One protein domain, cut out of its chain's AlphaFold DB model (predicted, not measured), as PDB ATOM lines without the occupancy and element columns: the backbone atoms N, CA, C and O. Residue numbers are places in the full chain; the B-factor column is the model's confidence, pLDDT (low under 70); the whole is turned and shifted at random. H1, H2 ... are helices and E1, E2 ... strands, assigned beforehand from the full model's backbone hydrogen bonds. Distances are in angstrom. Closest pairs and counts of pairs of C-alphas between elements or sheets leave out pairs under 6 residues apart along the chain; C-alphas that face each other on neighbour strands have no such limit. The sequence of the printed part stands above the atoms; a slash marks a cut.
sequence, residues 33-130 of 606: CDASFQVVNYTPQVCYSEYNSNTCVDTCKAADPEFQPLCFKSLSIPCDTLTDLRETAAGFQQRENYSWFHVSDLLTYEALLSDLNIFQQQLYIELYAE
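What this domain is: This is residues 33 to 130 of the 606 residues of an uncharacterized protein of Pseudoalteromonas sp. S558 (UniProt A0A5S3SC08). A strongly twisted sheet of four strands has H2 along one face and H5 over its edge strand E2, with the short H3 and H4 beyond the end of E4. From E1 a long arm, residues 39 to 71 with H1 near its tip, reaches away and folds back into E2, making the longest axis. The printed part has 98 residues in the order E1 H1 E2 H2 E3 E4 H3 H4 H5; the sheet order is E2 E1 E4 E3, mixed, and the class is mixed, helices and strands. It is compact, with a radius of gyration of the C-alphas of 14.2 A, and flat, spanning 42 by 36 by 19 A.

How they stand to each other: Start at E1, residues 33 to 38, antiparallel to E2, residues 72 to 78; look at N 35 and O 75, 2.9 A. E1 is parallel to E4, residues 98 to 102, with N 38 and O 101 at 2.7 A. E4 and E3, residues 93 to 95, form a hairpin, with N 95 and O 98 at 2.9 A. H1, residues 45 to 48, is not on the sheet. H2, residues 79 to 88, is on it at a height of 9.4 A, over E1 and E4; E2, H2 and E3 form a split strand-helix-strand unit, two strands running the same way with E1 and E4 between them, its crossover right-handed. H3, residues 103 to 107, only grazes the sheet. It only just touches H5, residues 117 to 128, with 3 pairs of C-alphas within 8 A, Leu 107 and Gln 120 the closest at 6.8 A. H5 runs along E2, at 19 degrees on the local plane. H4, residues 110 to 113, is close to H5 but not clearly touching, Leu 112 and Gln 120 having the closest C-alphas, 7.6 A. Every O i to N i+4 pair is within hydrogen-bond range in H2, H3 and H5; H1 and H4 are too short for one.

Where its parts are: Find C-alpha 33 at (113.317, 25.805, -5.268); E1 runs 16.4 A. E2 runs 18.6 A, H2 14.2 A, and H5 16.2 A to C-alpha 128 at (94.222, 20.312, -11.856).

The domain as a whole: The C-alphas of Glu 50 and Asp 80, the two farthest apart, are 42.8 A apart. The printed part has no cut; the link from H1 to E2, 23 residues, is long. Mean pLDDT of the printed part is 77.1, and it is under 70 for residues 45 to 55, 111 to 122, 125 and 129.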
ATOM      1  N   CYS A  33     113.796  24.439  -5.281       81.19
ATOM      2  CA  CYS A  33     113.317  25.805  -5.268       81.19
ATOM      3  C   CYS A  33     111.797  25.777  -5.435       81.19
ATOM      4  O   CYS A  33     111.271  25.029  -6.264       81.19
ATOM      5  N   ASP A  34     111.095  26.607  -4.668       85.31
ATOM      6  CA  ASP A  34     109.650  26.749  -4.812       85.31
ATOM      7  C   ASP A  34     109.326  27.544  -6.077       85.31
ATOM      8  O   ASP A  34     109.810  28.660  -6.286       85.31
ATOM      9  N   ALA A  35     108.490  26.952  -6.922       86.62
ATOM     10  CA  ALA A  35     108.015  27.534  -8.161       86.62
ATOM     11  C   ALA A  35     106.486  27.598  -8.143       86.62
ATOM     12  O   ALA A  35     105.814  26.620  -7.818       86.62
ATOM     13  N   SER A  36     105.930  28.755  -8.501       89.88
ATOM     14  CA  SER A  36     104.483  28.947  -8.589       89.88
ATOM     15  C   SER A  36     103.993  28.676 -10.011       89.88
ATOM     16  O   SER A  36     104.549  29.204 -10.974       89.88
ATOM     17  N   PHE A  37     102.939  27.878 -10.147       89.19
ATOM     18  CA  PHE A  37     102.315  27.523 -11.417       89.19
ATOM     19  C   PHE A  37     100.849  27.949 -11.433       89.19
ATOM     20  O   PHE A  37     100.050  27.521 -10.604       89.19
ATOM     21  N   GLN A  38     100.485  28.778 -12.401       91.12
ATOM     22  CA  GLN A  38      99.118  29.201 -12.656       91.12
ATOM     23  C   GLN A  38      98.370  28.113 -13.427       91.12
ATOM     24  O   GLN A  38      98.766  27.712 -14.528       91.12
ATOM     25  N   VAL A  39      97.266  27.649 -12.854       88.00
ATOM     26  CA  VAL A  39      96.418  26.604 -13.423       88.00
ATOM     27  C   VAL A  39      95.585  27.209 -14.551       88.00
ATOM     28  O   VAL A  39      94.570  27.833 -14.294       88.00
ATOM     29  N   VAL A  40      96.013  27.058 -15.805       84.00
ATOM     30  CA  VAL A  40      95.337  27.641 -16.983       84.00
ATOM     31  C   VAL A  40      95.080  26.591 -18.065       84.00
ATOM     32  O   VAL A  40      95.590  25.474 -18.000       84.00
ATOM     33  N   ASN A  41      94.305  26.963 -19.079       75.88
ATOM     34  CA  ASN A  41      93.904  26.165 -20.233       75.88
ATOM     35  C   ASN A  41      93.128  24.887 -19.867       75.88
ATOM     36  O   ASN A  41      93.313  23.842 -20.490       75.88
ATOM     37  N   TYR A  42      92.232  24.976 -18.881       74.38
ATOM     38  CA  TYR A  42      91.316  23.892 -18.521       74.38
ATOM     39  C   TYR A  42      89.853  24.247 -18.803       74.38
ATOM     40  O   TYR A  42      89.480  25.409 -18.962       74.38
ATOM     41  N   THR A  43      89.014  23.216 -18.873       73.81
ATOM     42  CA  THR A  43      87.556  23.358 -18.935       73.81
ATOM     43  C   THR A  43      86.991  23.068 -17.543       73.81
ATOM     44  O   THR A  43      87.226  21.969 -17.043       73.81
ATOM     45  N   PRO A  44      86.287  24.014 -16.892       73.44
ATOM     46  CA  PRO A  44      85.770  23.807 -15.540       73.44
ATOM     47  C   PRO A  44      84.854  22.588 -15.427       73.44
ATOM     48  O   PRO A  44      84.125  22.262 -16.364       73.44
ATOM     49  N   GLN A  45      84.809  21.969 -14.243       64.50
ATOM     50  CA  GLN A  45      83.998  20.772 -13.993       64.50
ATOM     51  C   GLN A  45      82.526  20.903 -14.438       64.50
ATOM     52  O   GLN A  45      81.968  19.971 -15.019       64.50
ATOM     53  N   VAL A  46      81.900  22.059 -14.195       65.62
ATOM     54  CA  VAL A  46      80.491  22.337 -14.547       65.62
ATOM     55  C   VAL A  46      80.195  22.181 -16.049       65.62
ATOM     56  O   VAL A  46      79.067  21.902 -16.448       65.62
ATOM     57  N   CYS A  47      81.222  22.291 -16.889       65.38
ATOM     58  CA  CYS A  47      81.105  22.311 -18.344       65.38
ATOM     59  C   CYS A  47      81.099  20.937 -18.992       65.38
ATOM     60  O   CYS A  47      80.743  20.820 -20.163       65.38
ATOM     61  N   TYR A  48      81.472  19.900 -18.243       59.53
ATOM     62  CA  TYR A  48      81.369  18.525 -18.720       59.53
ATOM     63  C   TYR A  48      79.912  18.037 -18.759       59.53
ATOM     64  O   TYR A  48      79.600  17.150 -19.548       59.53
ATOM     65  N   SER A  49      79.018  18.638 -17.962       53.31
ATOM     66  CA  SER A  49      77.581  18.330 -17.941       53.31
ATOM     67  C   SER A  49      76.729  19.339 -18.715       53.31
ATOM     68  O   SER A  49      75.775  18.939 -19.380       53.31
ATOM     69  N   GLU A  50      77.064  20.632 -18.656       54.09
ATOM     70  CA  GLU A  50      76.334  21.700 -19.350       54.09
ATOM     71  C   GLU A  50      77.309  22.743 -19.914       54.09
ATOM     72  O   GLU A  50      77.899  23.531 -19.175       54.09
ATOM     73  N   TYR A  51      77.472  22.784 -21.241       58.28
ATOM     74  CA  TYR A  51      78.286  23.821 -21.871       58.28
ATOM     75  C   TYR A  51      77.526  25.152 -21.902       58.28
ATOM     76  O   TYR A  51      76.544  25.310 -22.628       58.28
ATOM     77  N   ASN A  52      78.010  26.132 -21.143       65.44
ATOM     78  CA  ASN A  52      77.545  27.513 -21.172       65.44
ATOM     79  C   ASN A  52      78.752  28.431 -21.376       65.44
ATOM     80  O   ASN A  52      79.655  28.462 -20.546       65.44
ATOM     81  N   SER A  53      78.757  29.213 -22.456       67.19
ATOM     82  CA  SER A  53      79.885  30.076 -22.837       67.19
ATOM     83  C   SER A  53      80.305  31.084 -21.763       67.19
ATOM     84  O   SER A  53      81.435  31.553 -21.794       67.19
ATOM     85  N   ASN A  54      79.420  31.421 -20.819       67.44
ATOM     86  CA  ASN A  54      79.694  32.392 -19.759       67.44
ATOM     87  C   ASN A  54      80.306  31.756 -18.504       67.44
ATOM     88  O   ASN A  54      81.007  32.435 -17.762       67.44
ATOM     89  N   THR A  55      80.035  30.474 -18.248       66.38
ATOM     90  CA  THR A  55      80.546  29.739 -17.075       66.38
ATOM     91  C   THR A  55      81.623  28.719 -17.446       66.38
ATOM     92  O   THR A  55      82.326  28.225 -16.572       66.38
ATOM     93  N   CYS A  56      81.778  28.433 -18.741       74.06
ATOM     94  CA  CYS A  56      82.770  27.529 -19.319       74.06
ATOM     95  C   CYS A  56      83.970  28.258 -19.873       74.06
ATOM     96  O   CYS A  56      84.406  28.044 -21.004       74.06
ATOM     97  N   VAL A  57      84.493  29.127 -19.024       77.00
ATOM     98  CA  VAL A  57      85.721  29.860 -19.254       77.00
ATOM     99  C   VAL A  57      86.729  29.427 -18.208       77.00
ATOM    100  O   VAL A  57      86.376  29.159 -17.063       77.00
ATOM    101  N   ASP A  58      87.987  29.346 -18.615       81.31
ATOM    102  CA  ASP A  58      89.102  29.181 -17.695       81.31
ATOM    103  C   ASP A  58      89.144  30.393 -16.753       81.31
ATOM    104  O   ASP A  58      89.570  31.487 -17.137       81.31
ATOM    105  N   THR A  59      88.658  30.207 -15.525       82.06
ATOM    106  CA  THR A  59      88.551  31.284 -14.535       82.06
ATOM    107  C   THR A  59      89.912  31.741 -14.034       82.06
ATOM    108  O   THR A  59      90.017  32.830 -13.476       82.06
ATOM    109  N   CYS A  60      90.949  30.931 -14.234       86.25
ATOM    110  CA  CYS A  60      92.290  31.219 -13.766       86.25
ATOM    111  C   CYS A  60      93.165  31.872 -14.837       86.25
ATOM    112  O   CYS A  60      94.203  32.419 -14.489       86.25
ATOM    113  N   LYS A  61      92.736  31.918 -16.107       84.69
ATOM    114  CA  LYS A  61      93.488  32.525 -17.222       84.69
ATOM    115  C   LYS A  61      93.925  33.974 -16.985       84.69
ATOM    116  O   LYS A  61      95.002  34.367 -17.420       84.69
ATOM    117  N   ALA A  62      93.076  34.775 -16.344       83.56
ATOM    118  CA  ALA A  62      93.331  36.189 -16.052       83.56
ATOM    119  C   ALA A  62      93.529  36.448 -14.548       83.56
ATOM    120  O   ALA A  62      93.330  37.574 -14.091       83.56
ATOM    121  N   ALA A  63      93.853  35.402 -13.781       86.06
ATOM    122  CA  ALA A  63      93.962  35.498 -12.336       86.06
ATOM    123  C   ALA A  63      95.185  36.294 -11.885       86.06
ATOM    124  O   ALA A  63      96.244  36.247 -12.510       86.06
ATOM    125  N   ASP A  64      95.024  37.002 -10.770       86.12
ATOM    126  CA  ASP A  64      96.096  37.730 -10.096       86.12
ATOM    127  C   ASP A  64      96.524  36.955  -8.831       86.12
ATOM    128  O   ASP A  64      95.644  36.561  -8.054       86.12
ATOM    129  N   PRO A  65      97.835  36.718  -8.608       85.19
ATOM    130  CA  PRO A  65      98.329  35.940  -7.469       85.19
ATOM    131  C   PRO A  65      97.905  36.473  -6.097       85.19
ATOM    132  O   PRO A  65      97.748  35.686  -5.164       85.19
ATOM    133  N   GLU A  66      97.711  37.786  -5.962       85.19
ATOM    134  CA  GLU A  66      97.329  38.410  -4.694       85.19
ATOM    135  C   GLU A  66      95.838  38.195  -4.392       85.19
ATOM    136  O   GLU A  66      95.457  37.880  -3.263       85.19
ATOM    137  N   PHE A  67      94.982  38.320  -5.410       85.19
ATOM    138  CA  PHE A  67      93.524  38.296  -5.241       85.19
ATOM    139  C   PHE A  67      92.902  36.911  -5.430       85.19
ATOM    140  O   PHE A  67      91.810  36.649  -4.922       85.19
ATOM    141  N   GLN A  68      93.561  36.024  -6.178       88.12
ATOM    142  CA  GLN A  68      93.051  34.700  -6.540       88.12
ATOM    143  C   GLN A  68      94.121  33.616  -6.331       88.12
ATOM    144  O   GLN A  68      94.440  32.874  -7.264       88.12
ATOM    145  N   PRO A  69      94.650  33.459  -5.099       84.69
ATOM    146  CA  PRO A  69      95.771  32.560  -4.822       84.69
ATOM    147  C   PRO A  69      95.459  31.088  -5.121       84.69
ATOM    148  O   PRO A  69      96.367  30.321  -5.407       84.69
ATOM    149  N   LEU A  70      94.180  30.686  -5.116       84.62
ATOM    150  CA  LEU A  70      93.766  29.315  -5.441       84.62
ATOM    151  C   LEU A  70      94.124  28.907  -6.879       84.62
ATOM    152  O   LEU A  70      94.369  27.730  -7.123       84.62
ATOM    153  N   CYS A  71      94.198  29.865  -7.809       88.38
ATOM    154  CA  CYS A  71      94.601  29.624  -9.198       88.38
ATOM    155  C   CYS A  71      96.105  29.362  -9.367       88.38
ATOM    156  O   CYS A  71      96.543  29.086 -10.483       88.38
ATOM    157  N   PHE A  72      96.889  29.449  -8.290       90.06
ATOM    158  CA  PHE A  72      98.336  29.291  -8.297       90.06
ATOM    159  C   PHE A  72      98.737  28.156  -7.352       90.06
ATOM    160  O   PHE A  72      98.375  28.138  -6.175       90.06
ATOM    161  N   LYS A  73      99.488  27.186  -7.868       88.31
ATOM    162  CA  LYS A  73      99.987  26.033  -7.117       88.31
ATOM    163  C   LYS A  73     101.499  26.136  -6.986       88.31
ATOM    164  O   LYS A  73     102.196  26.283  -7.984       88.31
ATOM    165  N   SER A  74     101.999  26.071  -5.756       85.81
ATOM    166  CA  SER A  74     103.437  26.043  -5.488       85.81
ATOM    167  C   SER A  74     103.933  24.605  -5.535       85.81
ATOM    168  O   SER A  74     103.389  23.755  -4.832       85.81
ATOM    169  N   LEU A  75     104.962  24.343  -6.335       82.06
ATOM    170  CA  LEU A  75     105.654  23.060  -6.405       82.06
ATOM    171  C   LEU A  75     107.144  23.274  -6.141       82.06
ATOM    172  O   LEU A  75     107.751  24.181  -6.709       82.06
ATOM    173  N   SER A  76     107.740  22.416  -5.319       81.56
ATOM    174  CA  SER A  76     109.188  22.401  -5.115       81.56
ATOM    175  C   SER A  76     109.834  21.560  -6.219       81.56
ATOM    176  O   SER A  76     109.634  20.347  -6.281       81.56
ATOM    177  N   ILE A  77     110.592  22.204  -7.107       76.38
ATOM    178  CA  ILE A  77     111.294  21.556  -8.229       76.38
ATOM    179  C   ILE A  77     112.808  21.791  -8.115       76.38
ATOM    180  O   ILE A  77     113.215  22.726  -7.424       76.38
ATOM    181  N   PRO A  78     113.671  20.980  -8.755       81.88
ATOM    182  CA  PRO A  78     115.111  21.231  -8.743       81.88
ATOM    183  C   PRO A  78     115.432  22.652  -9.226       81.88
ATOM    184  O   PRO A  78     114.889  23.106 -10.235       81.88
ATOM    185  N   CYS A  79     116.298  23.373  -8.509       79.00
ATOM    186  CA  CYS A  79     116.610  24.772  -8.822       79.00
ATOM    187  C   CYS A  79     117.197  24.954 -10.233       79.00
ATOM    188  O   CYS A  79     116.950  25.980 -10.868       79.00
ATOM    189  N   ASP A  80     117.917  23.955 -10.749       78.25
ATOM    190  CA  ASP A  80     118.435  23.961 -12.122       78.25
ATOM    191  C   ASP A  80     117.282  23.893 -13.136       78.25
ATOM    192  O   ASP A  80     117.205  24.713 -14.046       78.25
ATOM    193  N   THR A  81     116.293  23.024 -12.900       78.31
ATOM    194  CA  THR A  81     115.064  22.949 -13.707       78.31
ATOM    195  C   THR A  81     114.257  24.244 -13.652       78.31
ATOM    196  O   THR A  81     113.720  24.676 -14.669       78.31
ATOM    197  N   LEU A  82     114.174  24.894 -12.487       83.62
ATOM    198  CA  LEU A  82     113.525  26.202 -12.361       83.62
ATOM    199  C   LEU A  82     114.257  27.280 -13.171       83.62
ATOM    200  O   LEU A  82     113.612  28.128 -13.787       83.62
ATOM    201  N   THR A  83     115.589  27.256 -13.159       84.62
ATOM    202  CA  THR A  83     116.420  28.202 -13.913       84.62
ATOM    203  C   THR A  83     116.201  28.019 -15.411       84.62
ATOM    204  O   THR A  83     115.861  28.983 -16.094       84.62
ATOM    205  N   ASP A  84     116.250  26.778 -15.891       82.62
ATOM    206  CA  ASP A  84     115.992  26.443 -17.292       82.62
ATOM    207  C   ASP A  84     114.566  26.813 -17.722       82.62
ATOM    208  O   ASP A  84     114.361  27.412 -18.780       82.62
ATOM    209  N   LEU A  85     113.557  26.508 -16.896       82.12
ATOM    210  CA  LEU A  85     112.170  26.903 -17.153       82.12
ATOM    211  C   LEU A  85     112.032  28.422 -17.231       82.12
ATOM    212  O   LEU A  85     111.344  28.921 -18.114       82.12
ATOM    213  N   ARG A  86     112.701  29.182 -16.358       86.88
ATOM    214  CA  ARG A  86     112.669  30.652 -16.395       86.88
ATOM    215  C   ARG A  86     113.210  31.219 -17.705       86.88
ATOM    216  O   ARG A  86     112.726  32.254 -18.156       86.88
ATOM    217  N   GLU A  87     114.196  30.559 -18.299       82.81
ATOM    218  CA  GLU A  87     114.813  30.988 -19.556       82.81
ATOM    219  C   GLU A  87     114.037  30.529 -20.800       82.81
ATOM    220  O   GLU A  87     114.111  31.185 -21.840       82.81
ATOM    221  N   THR A  88     113.282  29.430 -20.706       82.00
ATOM    222  CA  THR A  88     112.686  28.753 -21.873       82.00
ATOM    223  C   THR A  88     111.155  28.768 -21.924       82.00
ATOM    224  O   THR A  88     110.585  28.630 -23.008       82.00
ATOM    225  N   ALA A  89     110.467  28.957 -20.795       84.81
ATOM    226  CA  ALA A  89     109.010  28.891 -20.716       84.81
ATOM    227  C   ALA A  89     108.335  30.132 -21.314       84.81
ATOM    228  O   ALA A  89     108.563  31.264 -20.887       84.81
ATOM    229  N   ALA A  90     107.422  29.913 -22.261       83.44
ATOM    230  CA  ALA A  90     106.681  30.991 -22.908       83.44
ATOM    231  C   ALA A  90     105.661  31.670 -21.973       83.44
ATOM    232  O   ALA A  90     105.351  32.846 -22.164       83.44
ATOM    233  N   GLY A  91     105.122  30.947 -20.985       82.00
ATOM    234  CA  GLY A  91     104.154  31.457 -20.011       82.00
ATOM    235  C   GLY A  91     104.756  31.978 -18.703       82.00
ATOM    236  O   GLY A  91     104.002  32.210 -17.757       82.00
ATOM    237  N   PHE A  92     106.077  32.187 -18.619       89.88
ATOM    238  CA  PHE A  92     106.689  32.812 -17.446       89.88
ATOM    239  C   PHE A  92     106.245  34.277 -17.297       89.88
ATOM    240  O   PHE A  92     106.387  35.088 -18.214       89.88
ATOM    241  N   GLN A  93     105.738  34.632 -16.117       88.75
ATOM    242  CA  GLN A  93     105.321  35.986 -15.763       88.75
ATOM    243  C   GLN A  93     105.932  36.412 -14.426       88.75
ATOM    244  O   GLN A  93     106.107  35.612 -13.506       88.75
ATOM    245  N   GLN A  94     106.241  37.704 -14.302       87.75
ATOM    246  CA  GLN A  94     106.767  38.294 -13.074       87.75
ATOM    247  C   GLN A  94     106.127  39.660 -12.822       87.75
ATOM    248  O   GLN A  94     106.125  40.530 -13.695       87.75
ATOM    249  N   ARG A  95     105.617  39.861 -11.604       85.38
ATOM    250  CA  ARG A  95     105.051  41.128 -11.137       85.38
ATOM    251  C   ARG A  95     105.396  41.338  -9.667       85.38
ATOM    252  O   ARG A  95     105.012  40.545  -8.816       85.38
ATOM    253  N   GLU A  96     106.095  42.434  -9.382       83.38
ATOM    254  CA  GLU A  96     106.569  42.774  -8.034       83.38
ATOM    255  C   GLU A  96     107.307  41.592  -7.374       83.38
ATOM    256  O   GLU A  96     108.324  41.138  -7.901       83.38
ATOM    257  N   ASN A  97     106.788  41.088  -6.250       83.31
ATOM    258  CA  ASN A  97     107.357  39.978  -5.484       83.31
ATOM    259  C   ASN A  97     106.862  38.595  -5.942       83.31
ATOM    260  O   ASN A  97     107.259  37.590  -5.356       83.31
ATOM    261  N   TYR A  98     106.006  38.525  -6.966       86.00
ATOM    262  CA  TYR A  98     105.443  37.277  -7.476       86.00
ATOM    263  C   TYR A  98     106.041  36.925  -8.836       86.00
ATOM    264  O   TYR A  98     106.136  37.759  -9.739       86.00
ATOM    265  N   SER A  99     106.402  35.659  -9.002       89.62
ATOM    266  CA  SER A  99     106.769  35.078 -10.290       89.62
ATOM    267  C   SER A  99     106.110  33.721 -10.433       89.62
ATOM    268  O   SER A  99     106.135  32.933  -9.485       89.62
ATOM    269  N   TRP A 100     105.534  33.450 -11.595       91.88
ATOM    270  CA  TRP A 100     104.852  32.193 -11.861       91.88
ATOM    271  C   TRP A 100     105.004  31.769 -13.318       91.88
ATOM    272  O   TRP A 100     105.355  32.563 -14.188       91.88
ATOM    273  N   PHE A 101     104.717  30.501 -13.566       90.94
ATOM    274  CA  PHE A 101     104.660  29.888 -14.888       90.94
ATOM    275  C   PHE A 101     103.228  29.466 -15.188       90.94
ATOM    276  O   PHE A 101     102.428  29.312 -14.265       90.94
ATOM    277  N   HIS A 102     102.881  29.214 -16.444       89.19
ATOM    278  CA  HIS A 102     101.649  28.486 -16.725       89.19
ATOM    279  C   HIS A 102     101.890  26.993 -16.491       89.19
ATOM    280  O   HIS A 102     102.943  26.467 -16.843       89.19
ATOM    281  N   VAL A 103     100.903  26.270 -15.952       85.06
ATOM    282  CA  VAL A 103     101.015  24.805 -15.792       85.06
ATOM    283  C   VAL A 103     101.347  24.111 -17.123       85.06
ATOM    284  O   VAL A 103     102.079  23.122 -17.139       85.06
ATOM    285  N   SER A 104     100.882  24.656 -18.253       81.50
ATOM    286  CA  SER A 104     101.241  24.146 -19.578       81.50
ATOM    287  C   SER A 104     102.747  24.152 -19.836       81.50
ATOM    288  O   SER A 104     103.223  23.205 -20.445       81.50
ATOM    289  N   ASP A 105     103.491  25.152 -19.345       83.31
ATOM    290  CA  ASP A 105     104.942  25.242 -19.551       83.31
ATOM    291  C   ASP A 105     105.666  24.056 -18.907       83.31
ATOM    292  O   ASP A 105     106.563  23.472 -19.511       83.31
ATOM    293  N   LEU A 106     105.219  23.653 -17.713       79.12
ATOM    294  CA  LEU A 106     105.745  22.492 -17.000       79.12
ATOM    295  C   LEU A 106     105.390  21.181 -17.710       79.12
ATOM    296  O   LEU A 106     106.240  20.309 -17.864       79.12
ATOM    297  N   LEU A 107     104.145  21.040 -18.172       74.94
ATOM    298  CA  LEU A 107     103.680  19.824 -18.855       74.94
ATOM    299  C   LEU A 107     104.321  19.627 -20.236       74.94
ATOM    300  O   LEU A 107     104.432  18.492 -20.695       74.94
ATOM    301  N   THR A 108     104.733  20.709 -20.901       74.69
ATOM    302  CA  THR A 108     105.401  20.661 -22.213       74.69
ATOM    303  C   THR A 108     106.923  20.728 -22.133       74.69
ATOM    304  O   THR A 108     107.580  20.756 -23.172       74.69
ATOM    305  N   TYR A 109     107.500  20.774 -20.932       79.12
ATOM    306  CA  TYR A 109     108.944  20.861 -20.756       79.12
ATOM    307  C   TYR A 109     109.623  19.557 -21.206       79.12
ATOM    308  O   TYR A 109     109.338  18.477 -20.691       79.12
ATOM    309  N   GLU A 110     110.522  19.652 -22.190       70.06
ATOM    310  CA  GLU A 110     111.081  18.502 -22.922       70.06
ATOM    311  C   GLU A 110     111.807  17.497 -22.015       70.06
ATOM    312  O   GLU A 110     111.681  16.286 -22.202       70.06
ATOM    313  N   ALA A 111     112.476  17.970 -20.960       64.38
ATOM    314  CA  ALA A 111     113.150  17.091 -20.003       64.38
ATOM    315  C   ALA A 111     112.178  16.270 -19.126       64.38
ATOM    316  O   ALA A 111     112.585  15.264 -18.552       64.38
ATOM    317  N   LEU A 112     110.896  16.656 -19.042       61.44
ATOM    318  CA  LEU A 112     109.829  15.883 -18.390       61.44
ATOM    319  C   LEU A 112     109.092  14.940 -19.359       61.44
ATOM    320  O   LEU A 112     108.279  14.128 -18.913       61.44
ATOM    321  N   LEU A 113     109.342  15.045 -20.669       58.31
ATOM    322  CA  LEU A 113     108.673  14.268 -21.721       58.31
ATOM    323  C   LEU A 113     109.386  12.954 -22.061       58.31
ATOM    324  O   LEU A 113     108.766  12.079 -22.662       58.31
ATOM    325  N   SER A 114     110.660  12.793 -21.693       52.97
ATOM    326  CA  SER A 114     111.494  11.750 -22.293       52.97
ATOM    327  C   SER A 114     111.257  10.319 -21.795       52.97
ATOM    328  O   SER A 114     111.589   9.429 -22.561       52.97
ATOM    329  N   ASP A 115     110.641  10.052 -20.625       49.91
ATOM    330  CA  ASP A 115     110.410   8.650 -20.180       49.91
ATOM    331  C   ASP A 115     109.299   8.389 -19.121       49.91
ATOM    332  O   ASP A 115     109.194   7.278 -18.595       49.91
ATOM    333  N   LEU A 116     108.419   9.343 -18.769       55.44
ATOM    334  CA  LEU A 116     107.504   9.165 -17.616       55.44
ATOM    335  C   LEU A 116     106.065   9.680 -17.828       55.44
ATOM    336  O   LEU A 116     105.586  10.558 -17.110       55.44
ATOM    337  N   ASN A 117     105.304   9.051 -18.731       54.22
ATOM    338  CA  ASN A 117     103.858   9.318 -18.893       54.22
ATOM    339  C   ASN A 117     103.062   9.193 -17.572       54.22
ATOM    340  O   ASN A 117     102.096   9.920 -17.350       54.22
ATOM    341  N   ILE A 118     103.482   8.296 -16.671       53.38
ATOM    342  CA  ILE A 118     102.868   8.116 -15.342       53.38
ATOM    343  C   ILE A 118     103.114   9.341 -14.449       53.38
ATOM    344  O   ILE A 118     102.208   9.770 -13.737       53.38
ATOM    345  N   PHE A 119     104.311   9.931 -14.510       61.81
ATOM    346  CA  PHE A 119     104.653  11.123 -13.733       61.81
ATOM    347  C   PHE A 119     103.880  12.342 -14.232       61.81
ATOM    348  O   PHE A 119     103.287  13.057 -13.433       61.81
ATOM    349  N   GLN A 120     103.795  12.531 -15.551       63.12
ATOM    350  CA  GLN A 120     102.988  13.603 -16.137       63.12
ATOM    351  C   GLN A 120     101.510  13.476 -15.762       63.12
ATOM    352  O   GLN A 120     100.866  14.470 -15.447       63.12
ATOM    353  N   GLN A 121     100.974  12.252 -15.732       58.75
ATOM    354  CA  GLN A 121      99.605  12.001 -15.292       58.75
ATOM    355  C   GLN A 121      99.404  12.326 -13.802       58.75
ATOM    356  O   GLN A 121      98.391  12.927 -13.449       58.75
ATOM    357  N   GLN A 122     100.345  11.953 -12.929       66.69
ATOM    358  CA  GLN A 122     100.292  12.286 -11.499       66.69
ATOM    359  C   GLN A 122     100.391  13.796 -11.264       66.69
ATOM    360  O   GLN A 122      99.570  14.351 -10.537       66.69
ATOM    361  N   LEU A 123     101.320  14.461 -11.947       71.50
ATOM    362  CA  LEU A 123     101.509  15.907 -11.902       71.50
ATOM    363  C   LEU A 123     100.273  16.655 -12.424       71.50
ATOM    364  O   LEU A 123      99.835  17.637 -11.833       71.50
ATOM    365  N   TYR A 124      99.654  16.156 -13.497       71.94
ATOM    366  CA  TYR A 124      98.405  16.695 -14.032       71.94
ATOM    367  C   TYR A 124      97.247  16.569 -13.036       71.94
ATOM    368  O   TYR A 124      96.490  17.521 -12.848       71.94
ATOM    369  N   ILE A 125      97.118  15.412 -12.376       66.75
ATOM    370  CA  ILE A 125      96.125  15.205 -11.313       66.75
ATOM    371  C   ILE A 125      96.361  16.207 -10.187       66.75
ATOM    372  O   ILE A 125      95.429  16.892  -9.791       66.75
ATOM    373  N   GLU A 126      97.585  16.321  -9.686       74.62
ATOM    374  CA  GLU A 126      97.903  17.207  -8.567       74.62
ATOM    375  C   GLU A 126      97.617  18.681  -8.884       74.62
ATOM    376  O   GLU A 126      97.019  19.390  -8.073       74.62
ATOM    377  N   LEU A 127      97.972  19.127 -10.090       77.75
ATOM    378  CA  LEU A 127      97.818  20.521 -10.500       77.75
ATOM    379  C   LEU A 127      96.369  20.907 -10.815       77.75
ATOM    380  O   LEU A 127      95.969  22.036 -10.526       77.75
ATOM    381  N   TYR A 128      95.573  19.995 -11.385       76.06
ATOM    382  CA  TYR A 128      94.222  20.312 -11.856       76.06
ATOM    383  C   TYR A 128      93.080  19.659 -11.060       76.06
ATOM    384  O   TYR A 128      91.928  19.977 -11.346       76.06
ATOM    385  N   ALA A 129      93.322  18.794 -10.064       69.62
ATOM    386  CA  ALA A 129      92.258  18.040  -9.370       69.62
ATOM    387  C   ALA A 129      91.158  18.902  -8.723       69.62
ATOM    388  O   ALA A 129      90.038  18.430  -8.550       69.62
ATOM    389  N   GLU A 130      91.454  20.150  -8.361       71.75
ATOM    390  CA  GLU A 130      90.462  21.087  -7.809       71.75
ATOM    391  C   GLU A 130      89.613  21.780  -8.893       71.75
ATOM    392  O   GLU A 130      88.606  22.413  -8.583       71.75
TER     393      GLU A 130